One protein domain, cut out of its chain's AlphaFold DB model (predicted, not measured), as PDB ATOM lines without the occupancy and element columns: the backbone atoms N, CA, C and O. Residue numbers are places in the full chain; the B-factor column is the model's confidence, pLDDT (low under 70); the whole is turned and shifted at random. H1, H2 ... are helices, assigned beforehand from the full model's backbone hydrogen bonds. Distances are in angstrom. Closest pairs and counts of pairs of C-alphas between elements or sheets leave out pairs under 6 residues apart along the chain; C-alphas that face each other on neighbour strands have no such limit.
ATOM      1  N   PRO A   2     198.288 121.791 116.063       52.19
ATOM      2  CA  PRO A   2     198.883 123.011 115.516       52.19
ATOM      3  C   PRO A   2     198.557 123.141 114.021       52.19
ATOM      4  O   PRO A   2     198.648 122.173 113.277       52.19
ATOM      5  N   THR A   3     198.196 124.347 113.576       68.81
ATOM      6  CA  THR A   3     197.854 124.606 112.172       68.81
ATOM      7  C   THR A   3     199.050 124.341 111.241       68.81
ATOM      8  O   THR A   3     200.194 124.652 111.607       68.81
ATOM      9  N   PRO A   4     198.828 123.818 110.018       69.06
ATOM     10  CA  PRO A   4     199.895 123.438 109.079       69.06
ATOM     11  C   PRO A   4     200.861 124.596 108.759       69.06
ATOM     12  O   PRO A   4     202.066 124.406 108.567       69.06
ATOM     13  N   THR A   5     200.379 125.837 108.832       69.75
ATOM     14  CA  THR A   5     201.165 127.066 108.654       69.75
ATOM     15  C   THR A   5     202.228 127.271 109.744       69.75
ATOM     16  O   THR A   5     203.309 127.811 109.477       69.75
ATOM     17  N   ARG A   6     201.964 126.831 110.982       64.06
ATOM     18  CA  ARG A   6     202.900 126.945 112.114       64.06
ATOM     19  C   ARG A   6     204.035 125.929 112.001       64.06
ATOM     20  O   ARG A   6     205.186 126.297 112.235       64.06
ATOM     21  N   VAL A   7     203.723 124.710 111.563       66.69
ATOM     22  CA  VAL A   7     204.703 123.637 111.329       66.69
ATOM     23  C   VAL A   7     205.641 124.014 110.180       66.69
ATOM     24  O   VAL A   7     206.861 123.968 110.338       66.69
ATOM     25  N   ARG A   8     205.104 124.547 109.073       66.81
ATOM     26  CA  ARG A   8     205.912 125.013 107.929       66.81
ATOM     27  C   ARG A   8     206.843 126.178 108.297       66.81
ATOM     28  O   ARG A   8     208.007 126.190 107.894       66.81
ATOM     29  N   ARG A   9     206.385 127.129 109.125       63.22
ATOM     30  CA  ARG A   9     207.233 128.220 109.655       63.22
ATOM     31  C   ARG A   9     208.298 127.734 110.642       63.22
ATOM     32  O   ARG A   9     209.369 128.335 110.699       63.22
ATOM     33  N   GLN A  10     208.024 126.698 111.432       62.75
ATOM     34  CA  GLN A  10     209.004 126.124 112.360       62.75
ATOM     35  C   GLN A  10     210.075 125.310 111.617       62.75
ATOM     36  O   GLN A  10     211.261 125.524 111.870       62.75
ATOM     37  N   LEU A  11     209.686 124.510 110.620       59.69
ATOM     38  CA  LEU A  11     210.609 123.800 109.723       59.69
ATOM     39  C   LEU A  11     211.501 124.766 108.924       59.69
ATOM     40  O   LEU A  11     212.706 124.551 108.812       59.69
ATOM     41  N   ALA A  12     210.950 125.884 108.432       60.16
ATOM     42  CA  ALA A  12     211.738 126.912 107.744       60.16
ATOM     43  C   ALA A  12     212.756 127.607 108.670       60.16
ATOM     44  O   ALA A  12     213.857 127.943 108.241       60.16
ATOM     45  N   LYS A  13     212.422 127.794 109.955       57.12
ATOM     46  CA  LYS A  13     213.346 128.369 110.948       57.12
ATOM     47  C   LYS A  13     214.462 127.403 111.348       57.12
ATOM     48  O   LYS A  13     215.567 127.868 111.598       57.12
ATOM     49  N   GLN A  14     214.197 126.097 111.373       57.00
ATOM     50  CA  GLN A  14     215.223 125.079 111.625       57.00
ATOM     51  C   GLN A  14     216.177 124.909 110.433       57.00
ATOM     52  O   GLN A  14     217.376 124.755 110.635       57.00
ATOM     53  N   LYS A  15     215.689 125.037 109.190       55.19
ATOM     54  CA  LYS A  15     216.550 125.036 107.988       55.19
ATOM     55  C   LYS A  15     217.409 126.302 107.838       55.19
ATOM     56  O   LYS A  15     218.409 126.276 107.131       55.19
ATOM     57  N   ALA A  16     217.039 127.406 108.492       52.75
ATOM     58  CA  ALA A  16     217.721 128.697 108.370       52.75
ATOM     59  C   ALA A  16     218.780 128.968 109.455       52.75
ATOM     60  O   ALA A  16     219.405 130.028 109.429       52.75
ATOM     61  N   THR A  17     218.992 128.062 110.416       52.75
ATOM     62  CA  THR A  17     220.134 128.172 111.331       52.75
ATOM     63  C   THR A  17     221.363 127.581 110.645       52.75
ATOM     64  O   THR A  17     221.433 126.359 110.523       52.75
ATOM     65  N   PRO A  18     222.322 128.400 110.169       55.34
ATOM     66  CA  PRO A  18     223.521 127.873 109.540       55.34
ATOM     67  C   PRO A  18     224.256 126.985 110.538       55.34
ATOM     68  O   PRO A  18     224.443 127.363 111.701       55.34
ATOM     69  N   ASN A  19     224.667 125.809 110.073       64.62
ATOM     70  CA  ASN A  19     225.449 124.873 110.859       64.62
ATOM     71  C   ASN A  19     226.671 125.621 111.420       64.62
ATOM     72  O   ASN A  19     227.355 126.359 110.704       64.62
ATOM     73  N   HIS A  20     226.936 125.501 112.725       58.06
ATOM     74  CA  HIS A  20     227.956 126.333 113.382       58.06
ATOM     75  C   HIS A  20     229.350 126.138 112.740       58.06
ATOM     76  O   HIS A  20     230.177 127.058 112.745       58.06
ATOM     77  N   LYS A  21     229.606 124.957 112.162       63.03
ATOM     78  CA  LYS A  21     230.829 124.641 111.412       63.03
ATOM     79  C   LYS A  21     230.933 125.477 110.129       63.03
ATOM     80  O   LYS A  21     231.895 126.232 109.995       63.03
ATOM     81  N   ASP A  22     229.900 125.472 109.295       71.50
ATOM     82  CA  ASP A  22     229.844 126.206 108.021       71.50
ATOM     83  C   ASP A  22     229.980 127.722 108.225       71.50
ATOM     84  O   ASP A  22     230.625 128.438 107.452       71.50
ATOM     85  N   HIS A  23     229.434 128.243 109.329       74.44
ATOM     86  CA  HIS A  23     229.586 129.657 109.660       74.44
ATOM     87  C   HIS A  23     231.034 130.040 110.018       74.44
ATOM     88  O   HIS A  23     231.525 131.095 109.612       74.44
ATOM     89  N   ARG A  24     231.751 129.184 110.761       72.75
ATOM     90  CA  ARG A  24     233.174 129.425 111.071       72.75
ATOM     91  C   ARG A  24     234.035 129.322 109.822       72.75
ATOM     92  O   ARG A  24     234.953 130.119 109.647       72.75
ATOM     93  N   GLU A  25     233.720 128.367 108.960       76.19
ATOM     94  CA  GLU A  25     234.433 128.141 107.712       76.19
ATOM     95  C   GLU A  25     234.285 129.331 106.751       76.19
ATOM     96  O   GLU A  25     235.272 129.845 106.219       76.19
ATOM     97  N   THR A  26     233.068 129.857 106.618       81.88
ATOM     98  CA  THR A  26     232.791 131.049 105.805       81.88
ATOM     99  C   THR A  26     233.428 132.324 106.368       81.88
ATOM    100  O   THR A  26     233.951 133.125 105.589       81.88
ATOM    101  N   GLU A  27     233.450 132.533 107.692       81.94
ATOM    102  CA  GLU A  27     234.199 133.653 108.292       81.94
ATOM    103  C   GLU A  27     235.709 133.515 108.067       81.94
ATOM    104  O   GLU A  27     236.360 134.500 107.708       81.94
ATOM    105  N   LEU A  28     236.269 132.313 108.230       82.00
ATOM    106  CA  LEU A  28     237.691 132.075 107.999       82.00
ATOM    107  C   LEU A  28     238.067 132.339 106.539       82.00
ATOM    108  O   LEU A  28     239.055 133.023 106.274       82.00
ATOM    109  N   ARG A  29     237.249 131.858 105.596       82.19
ATOM    110  CA  ARG A  29     237.440 132.099 104.163       82.19
ATOM    111  C   ARG A  29     237.468 133.596 103.859       82.19
ATOM    112  O   ARG A  29     238.412 134.060 103.234       82.19
ATOM    113  N   LYS A  30     236.508 134.371 104.377       85.88
ATOM    114  CA  LYS A  30     236.479 135.838 104.209       85.88
ATOM    115  C   LYS A  30     237.750 136.520 104.725       85.88
ATOM    116  O   LYS A  30     238.242 137.436 104.076       85.88
ATOM    117  N   ARG A  31     238.291 136.075 105.864       81.38
ATOM    118  CA  ARG A  31     239.525 136.640 106.445       81.38
ATOM    119  C   ARG A  31     240.749 136.347 105.593       81.38
ATOM    120  O   ARG A  31     241.546 137.247 105.359       81.38
ATOM    121  N   ILE A  32     240.880 135.108 105.123       83.94
ATOM    122  CA  ILE A  32     241.991 134.724 104.252       83.94
ATOM    123  C   ILE A  32     241.939 135.537 102.959       83.94
ATOM    124  O   ILE A  32     242.943 136.122 102.577       83.94
ATOM    125  N   ILE A  33     240.760 135.658 102.343       84.88
ATOM    126  CA  ILE A  33     240.557 136.479 101.141       84.88
ATOM    127  C   ILE A  33     240.981 137.933 101.381       84.88
ATOM    128  O   ILE A  33     241.717 138.487 100.570       84.88
ATOM    129  N   ALA A  34     240.560 138.532 102.501       84.19
ATOM    130  CA  ALA A  34     240.921 139.904 102.857       84.19
ATOM    131  C   ALA A  34     242.437 140.087 103.042       84.19
ATOM    132  O   ALA A  34     242.998 141.089 102.614       84.19
ATOM    133  N   LYS A  35     243.114 139.108 103.652       82.56
ATOM    134  CA  LYS A  35     244.565 139.161 103.850       82.56
ATOM    135  C   LYS A  35     245.318 138.955 102.526       82.56
ATOM    136  O   LYS A  35     246.244 139.697 102.231       82.56
ATOM    137  N   LEU A  36     244.880 138.027 101.676       84.38
ATOM    138  CA  LEU A  36     245.453 137.834 100.336       84.38
ATOM    139  C   LEU A  36     245.319 139.098  99.471       84.38
ATOM    140  O   LEU A  36     246.271 139.482  98.800       84.38
ATOM    141  N   THR A  37     244.180 139.792  99.550       85.56
ATOM    142  CA  THR A  37     243.995 141.075  98.846       85.56
ATOM    143  C   THR A  37     244.899 142.181  99.389       85.56
ATOM    144  O   THR A  37     245.383 142.982  98.597       85.56
ATOM    145  N   THR A  38     245.213 142.212 100.693       84.38
ATOM    146  CA  THR A  38     246.220 143.160 101.220       84.38
ATOM    147  C   THR A  38     247.641 142.890 100.720       84.38
ATOM    148  O   THR A  38     248.427 143.825 100.653       84.38
ATOM    149  N   TYR A  39     247.957 141.652 100.329       81.00
ATOM    150  CA  TYR A  39     249.240 141.292  99.708       81.00
ATOM    151  C   TYR A  39     249.224 141.406  98.174       81.00
ATOM    152  O   TYR A  39     250.144 140.934  97.516       81.00
ATOM    153  N   GLY A  40     248.185 142.016  97.587       82.50
ATOM    154  CA  GLY A  40     248.114 142.259  96.143       82.50
ATOM    155  C   GLY A  40     247.703 141.051  95.299       82.50
ATOM    156  O   GLY A  40     247.808 141.101  94.078       82.50
ATOM    157  N   ILE A  41     247.206 139.968  95.905       84.69
ATOM    158  CA  ILE A  41     246.727 138.805  95.147       84.69
ATOM    159  C   ILE A  41     245.371 139.137  94.513       84.69
ATOM    160  O   ILE A  41     244.403 139.465  95.207       84.69
ATOM    161  N   HIS A  42     245.308 139.038  93.183       80.75
ATOM    162  CA  HIS A  42     244.133 139.389  92.389       80.75
ATOM    163  C   HIS A  42     242.919 138.499  92.691       80.75
ATOM    164  O   HIS A  42     243.038 137.307  92.987       80.75
ATOM    165  N   ALA A  43     241.723 139.084  92.573       78.94
ATOM    166  CA  ALA A  43     240.454 138.427  92.882       78.94
ATOM    167  C   ALA A  43     240.230 137.134  92.076       78.94
ATOM    168  O   ALA A  43     239.656 136.179  92.605       78.94
ATOM    169  N   ASP A  44     240.743 137.065  90.848       81.00
ATOM    170  CA  ASP A  44     240.616 135.899  89.966       81.00
ATOM    171  C   ASP A  44     241.387 134.691  90.499       81.00
ATOM    172  O   ASP A  44     240.907 133.561  90.455       81.00
ATOM    173  N   GLN A  45     242.532 134.935  91.143       77.19
ATOM    174  CA  GLN A  45     243.308 133.894  91.811       77.19
ATOM    175  C   GLN A  45     242.687 133.447  93.136       77.19
ATOM    176  O   GLN A  45     243.173 132.493  93.738       77.19
ATOM    177  N   ILE A  46     241.653 134.121  93.627       82.31
ATOM    178  CA  ILE A  46     241.029 133.850  94.924       82.31
ATOM    179  C   ILE A  46     239.650 133.202  94.743       82.31
ATOM    180  O   ILE A  46     239.220 132.379  95.565       82.31
ATOM    181  N   LYS A  47     238.950 133.570  93.666       81.19
ATOM    182  CA  LYS A  47     237.590 133.125  93.367       81.19
ATOM    183  C   LYS A  47     237.542 131.597  93.278       81.19
ATOM    184  O   LYS A  47     238.418 130.953  92.719       81.19
ATOM    185  N   ASN A  48     236.527 131.005  93.905       81.12
ATOM    186  CA  ASN A  48     236.240 129.564  93.902       81.12
ATOM    187  C   ASN A  48     237.315 128.625  94.486       81.12
ATOM    188  O   ASN A  48     237.069 127.426  94.580       81.12
ATOM    189  N   LYS A  49     238.443 129.129  95.005       85.19
ATOM    190  CA  LYS A  49     239.452 128.267  95.637       85.19
ATOM    191  C   LYS A  49     238.982 127.697  96.971       85.19
ATOM    192  O   LYS A  49     238.347 128.385  97.779       85.19
ATOM    193  N   SER A  50     239.330 126.431  97.200       85.88
ATOM    194  CA  SER A  50     239.115 125.747  98.474       85.88
ATOM    195  C   SER A  50     239.908 126.426  99.596       85.88
ATOM    196  O   SER A  50     240.919 127.092  99.363       85.88
ATOM    197  N   LEU A  51     239.489 126.233 100.846       83.19
ATOM    198  CA  LEU A  51     240.209 126.770 102.003       83.19
ATOM    199  C   LEU A  51     241.643 126.244 102.129       83.19
ATOM    200  O   LEU A  51     242.507 126.967 102.623       83.19
ATOM    201  N   LYS A  52     241.902 125.011 101.677       84.31
ATOM    202  CA  LYS A  52     243.256 124.443 101.624       84.31
ATOM    203  C   LYS A  52     244.137 125.255 100.668       84.31
ATOM    204  O   LYS A  52     245.206 125.697 101.074       84.31
ATOM    205  N   ASN A  53     243.628 125.555  99.472       86.31
ATOM    206  CA  ASN A  53     244.356 126.309  98.447       86.31
ATOM    207  C   ASN A  53     244.520 127.791  98.821       86.31
ATOM    208  O   ASN A  53     245.529 128.416  98.526       86.31
ATOM    209  N   LEU A  54     243.545 128.373  99.520       84.19
ATOM    210  CA  LEU A  54     243.670 129.736 100.037       84.19
ATOM    211  C   LEU A  54     244.742 129.846 101.138       84.19
ATOM    212  O   LEU A  54     245.427 130.860 101.240       84.19
ATOM    213  N   ARG A  55     244.916 128.801 101.959       82.38
ATOM    214  CA  ARG A  55     245.986 128.748 102.970       82.38
ATOM    215  C   ARG A  55     247.366 128.535 102.353       82.38
ATOM    216  O   ARG A  55     248.324 129.097 102.873       82.38
ATOM    217  N   SER A  56     247.482 127.747 101.282       84.94
ATOM    218  CA  SER A  56     248.762 127.613 100.576       84.94
ATOM    219  C   SER A  56     249.174 128.935  99.929       84.94
ATOM    220  O   SER A  56     250.327 129.321 100.078       84.94
ATOM    221  N   LEU A  57     248.228 129.684  99.347       84.88
ATOM    222  CA  LEU A  57     248.490 131.030  98.820       84.88
ATOM    223  C   LEU A  57     248.970 132.021  99.888       84.88
ATOM    224  O   LEU A  57     249.834 132.852  99.624       84.88
ATOM    225  N   LEU A  58     248.437 131.939 101.111       83.00
ATOM    226  CA  LEU A  58     248.935 132.762 102.220       83.00
ATOM    227  C   LEU A  58     250.382 132.410 102.572       83.00
ATOM    228  O   LEU A  58     251.182 133.305 102.826       83.00
ATOM    229  N   LYS A  59     250.717 131.115 102.557       83.81
ATOM    230  CA  LYS A  59     252.078 130.642 102.820       83.81
ATOM    231  C   LYS A  59     253.051 131.129 101.741       83.81
ATOM    232  O   LYS A  59     254.135 131.582 102.082       83.81
ATOM    233  N   THR A  60     252.662 131.080 100.464       82.94
ATOM    234  CA  THR A  60     253.489 131.602  99.360       82.94
ATOM    235  C   THR A  60     253.638 133.121  99.410       82.94
ATOM    236  O   THR A  60     254.669 133.635  99.007       82.94
ATOM    237  N   ALA A  61     252.651 133.837  99.955       78.50
ATOM    238  CA  ALA A  61     252.724 135.279 100.195       78.50
ATOM    239  C   ALA A  61     253.553 135.665 101.441       78.50
ATOM    240  O   ALA A  61     253.567 136.830 101.826       78.50
ATOM    241  N   GLY A  62     254.212 134.703 102.103       77.12
ATOM    242  CA  GLY A  62     255.059 134.956 103.272       77.12
ATOM    243  C   GLY A  62     254.297 135.171 104.583       77.12
ATOM    244  O   GLY A  62     254.889 135.618 105.561       77.12
ATOM    245  N   VAL A  63     252.998 134.857 104.641       76.06
ATOM    246  CA  VAL A  63     252.223 134.956 105.886       76.06
ATOM    247  C   VAL A  63     252.438 133.697 106.711       76.06
ATOM    248  O   VAL A  63     251.918 132.627 106.370       76.06
ATOM    249  N   ASP A  64     253.160 133.825 107.824       74.06
ATOM    250  CA  ASP A  64     253.324 132.703 108.736       74.06
ATOM    251  C   ASP A  64     251.967 132.307 109.345       74.06
ATOM    252  O   ASP A  64     251.137 133.122 109.776       74.06
ATOM    253  N   ARG A  65     251.720 131.000 109.371       68.19
ATOM    254  CA  ARG A  65     250.474 130.404 109.850       68.19
ATOM    255  C   ARG A  65     250.246 130.730 111.325       68.19
ATOM    256  O   ARG A  65     249.092 130.876 111.739       68.19
TER     257      ARG A  65
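This is residues 2 to 65 of the 316 residues of an uncharacterized protein of viral metagenome (UniProt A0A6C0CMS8). A long arm, residues 2 to 24 with H1 and the first residues of H2, sticks out from a small compact head. In the head the later part of H2 and H3 lie side by side, running the same way, and the long loop of residues 39 to 50 folds back between them along the chain. The arm makes the length of the whole, which is extended, with a radius of gyration of the C-alphas of 18.2 A and spans of 59 by 22 by 16 A. The printed part has 64 residues with three named helices, H1, H2 and H3 in that order, and no named strand; the class is all helix.

H1, residues 4 to 15, touches no helix. It is apart from H2, residues 20 to 38, and from H3, residues 51 to 60. H2 touches H3 with residues 29 to 36 alone. Their closest C-alphas, those of Arg 29 and Leu 51, are 6.4 A apart. The lines of H2 and H3 stand at a shallow tilt of 28 degrees, the same way, and their centres are 11.8 A apart. In H1, H2 and H3 every O i to N i+4 pair is within hydrogen-bond range.

H1 begins at C-alpha 4, (199.895, 123.438, 109.079), and is 16.8 A long from first to last C-alpha. H2 is the longest helix, 27.7 A from C-alpha 20 at (227.956, 126.333, 113.382) to C-alpha 38. H3 is 14.4 A long and ends at C-alpha 60, (253.489, 131.602, 99.360).

The C-alphas of Thr 3 and Gly 62, the two farthest apart, are 58.8 A apart. The printed part has no cut. The link from H1 to H2 is tight, and that from H2 to H3 is long, with 12 residues. The mean pLDDT of the printed part is 74.9; residues 2 to 21 and residue 65 are under 70.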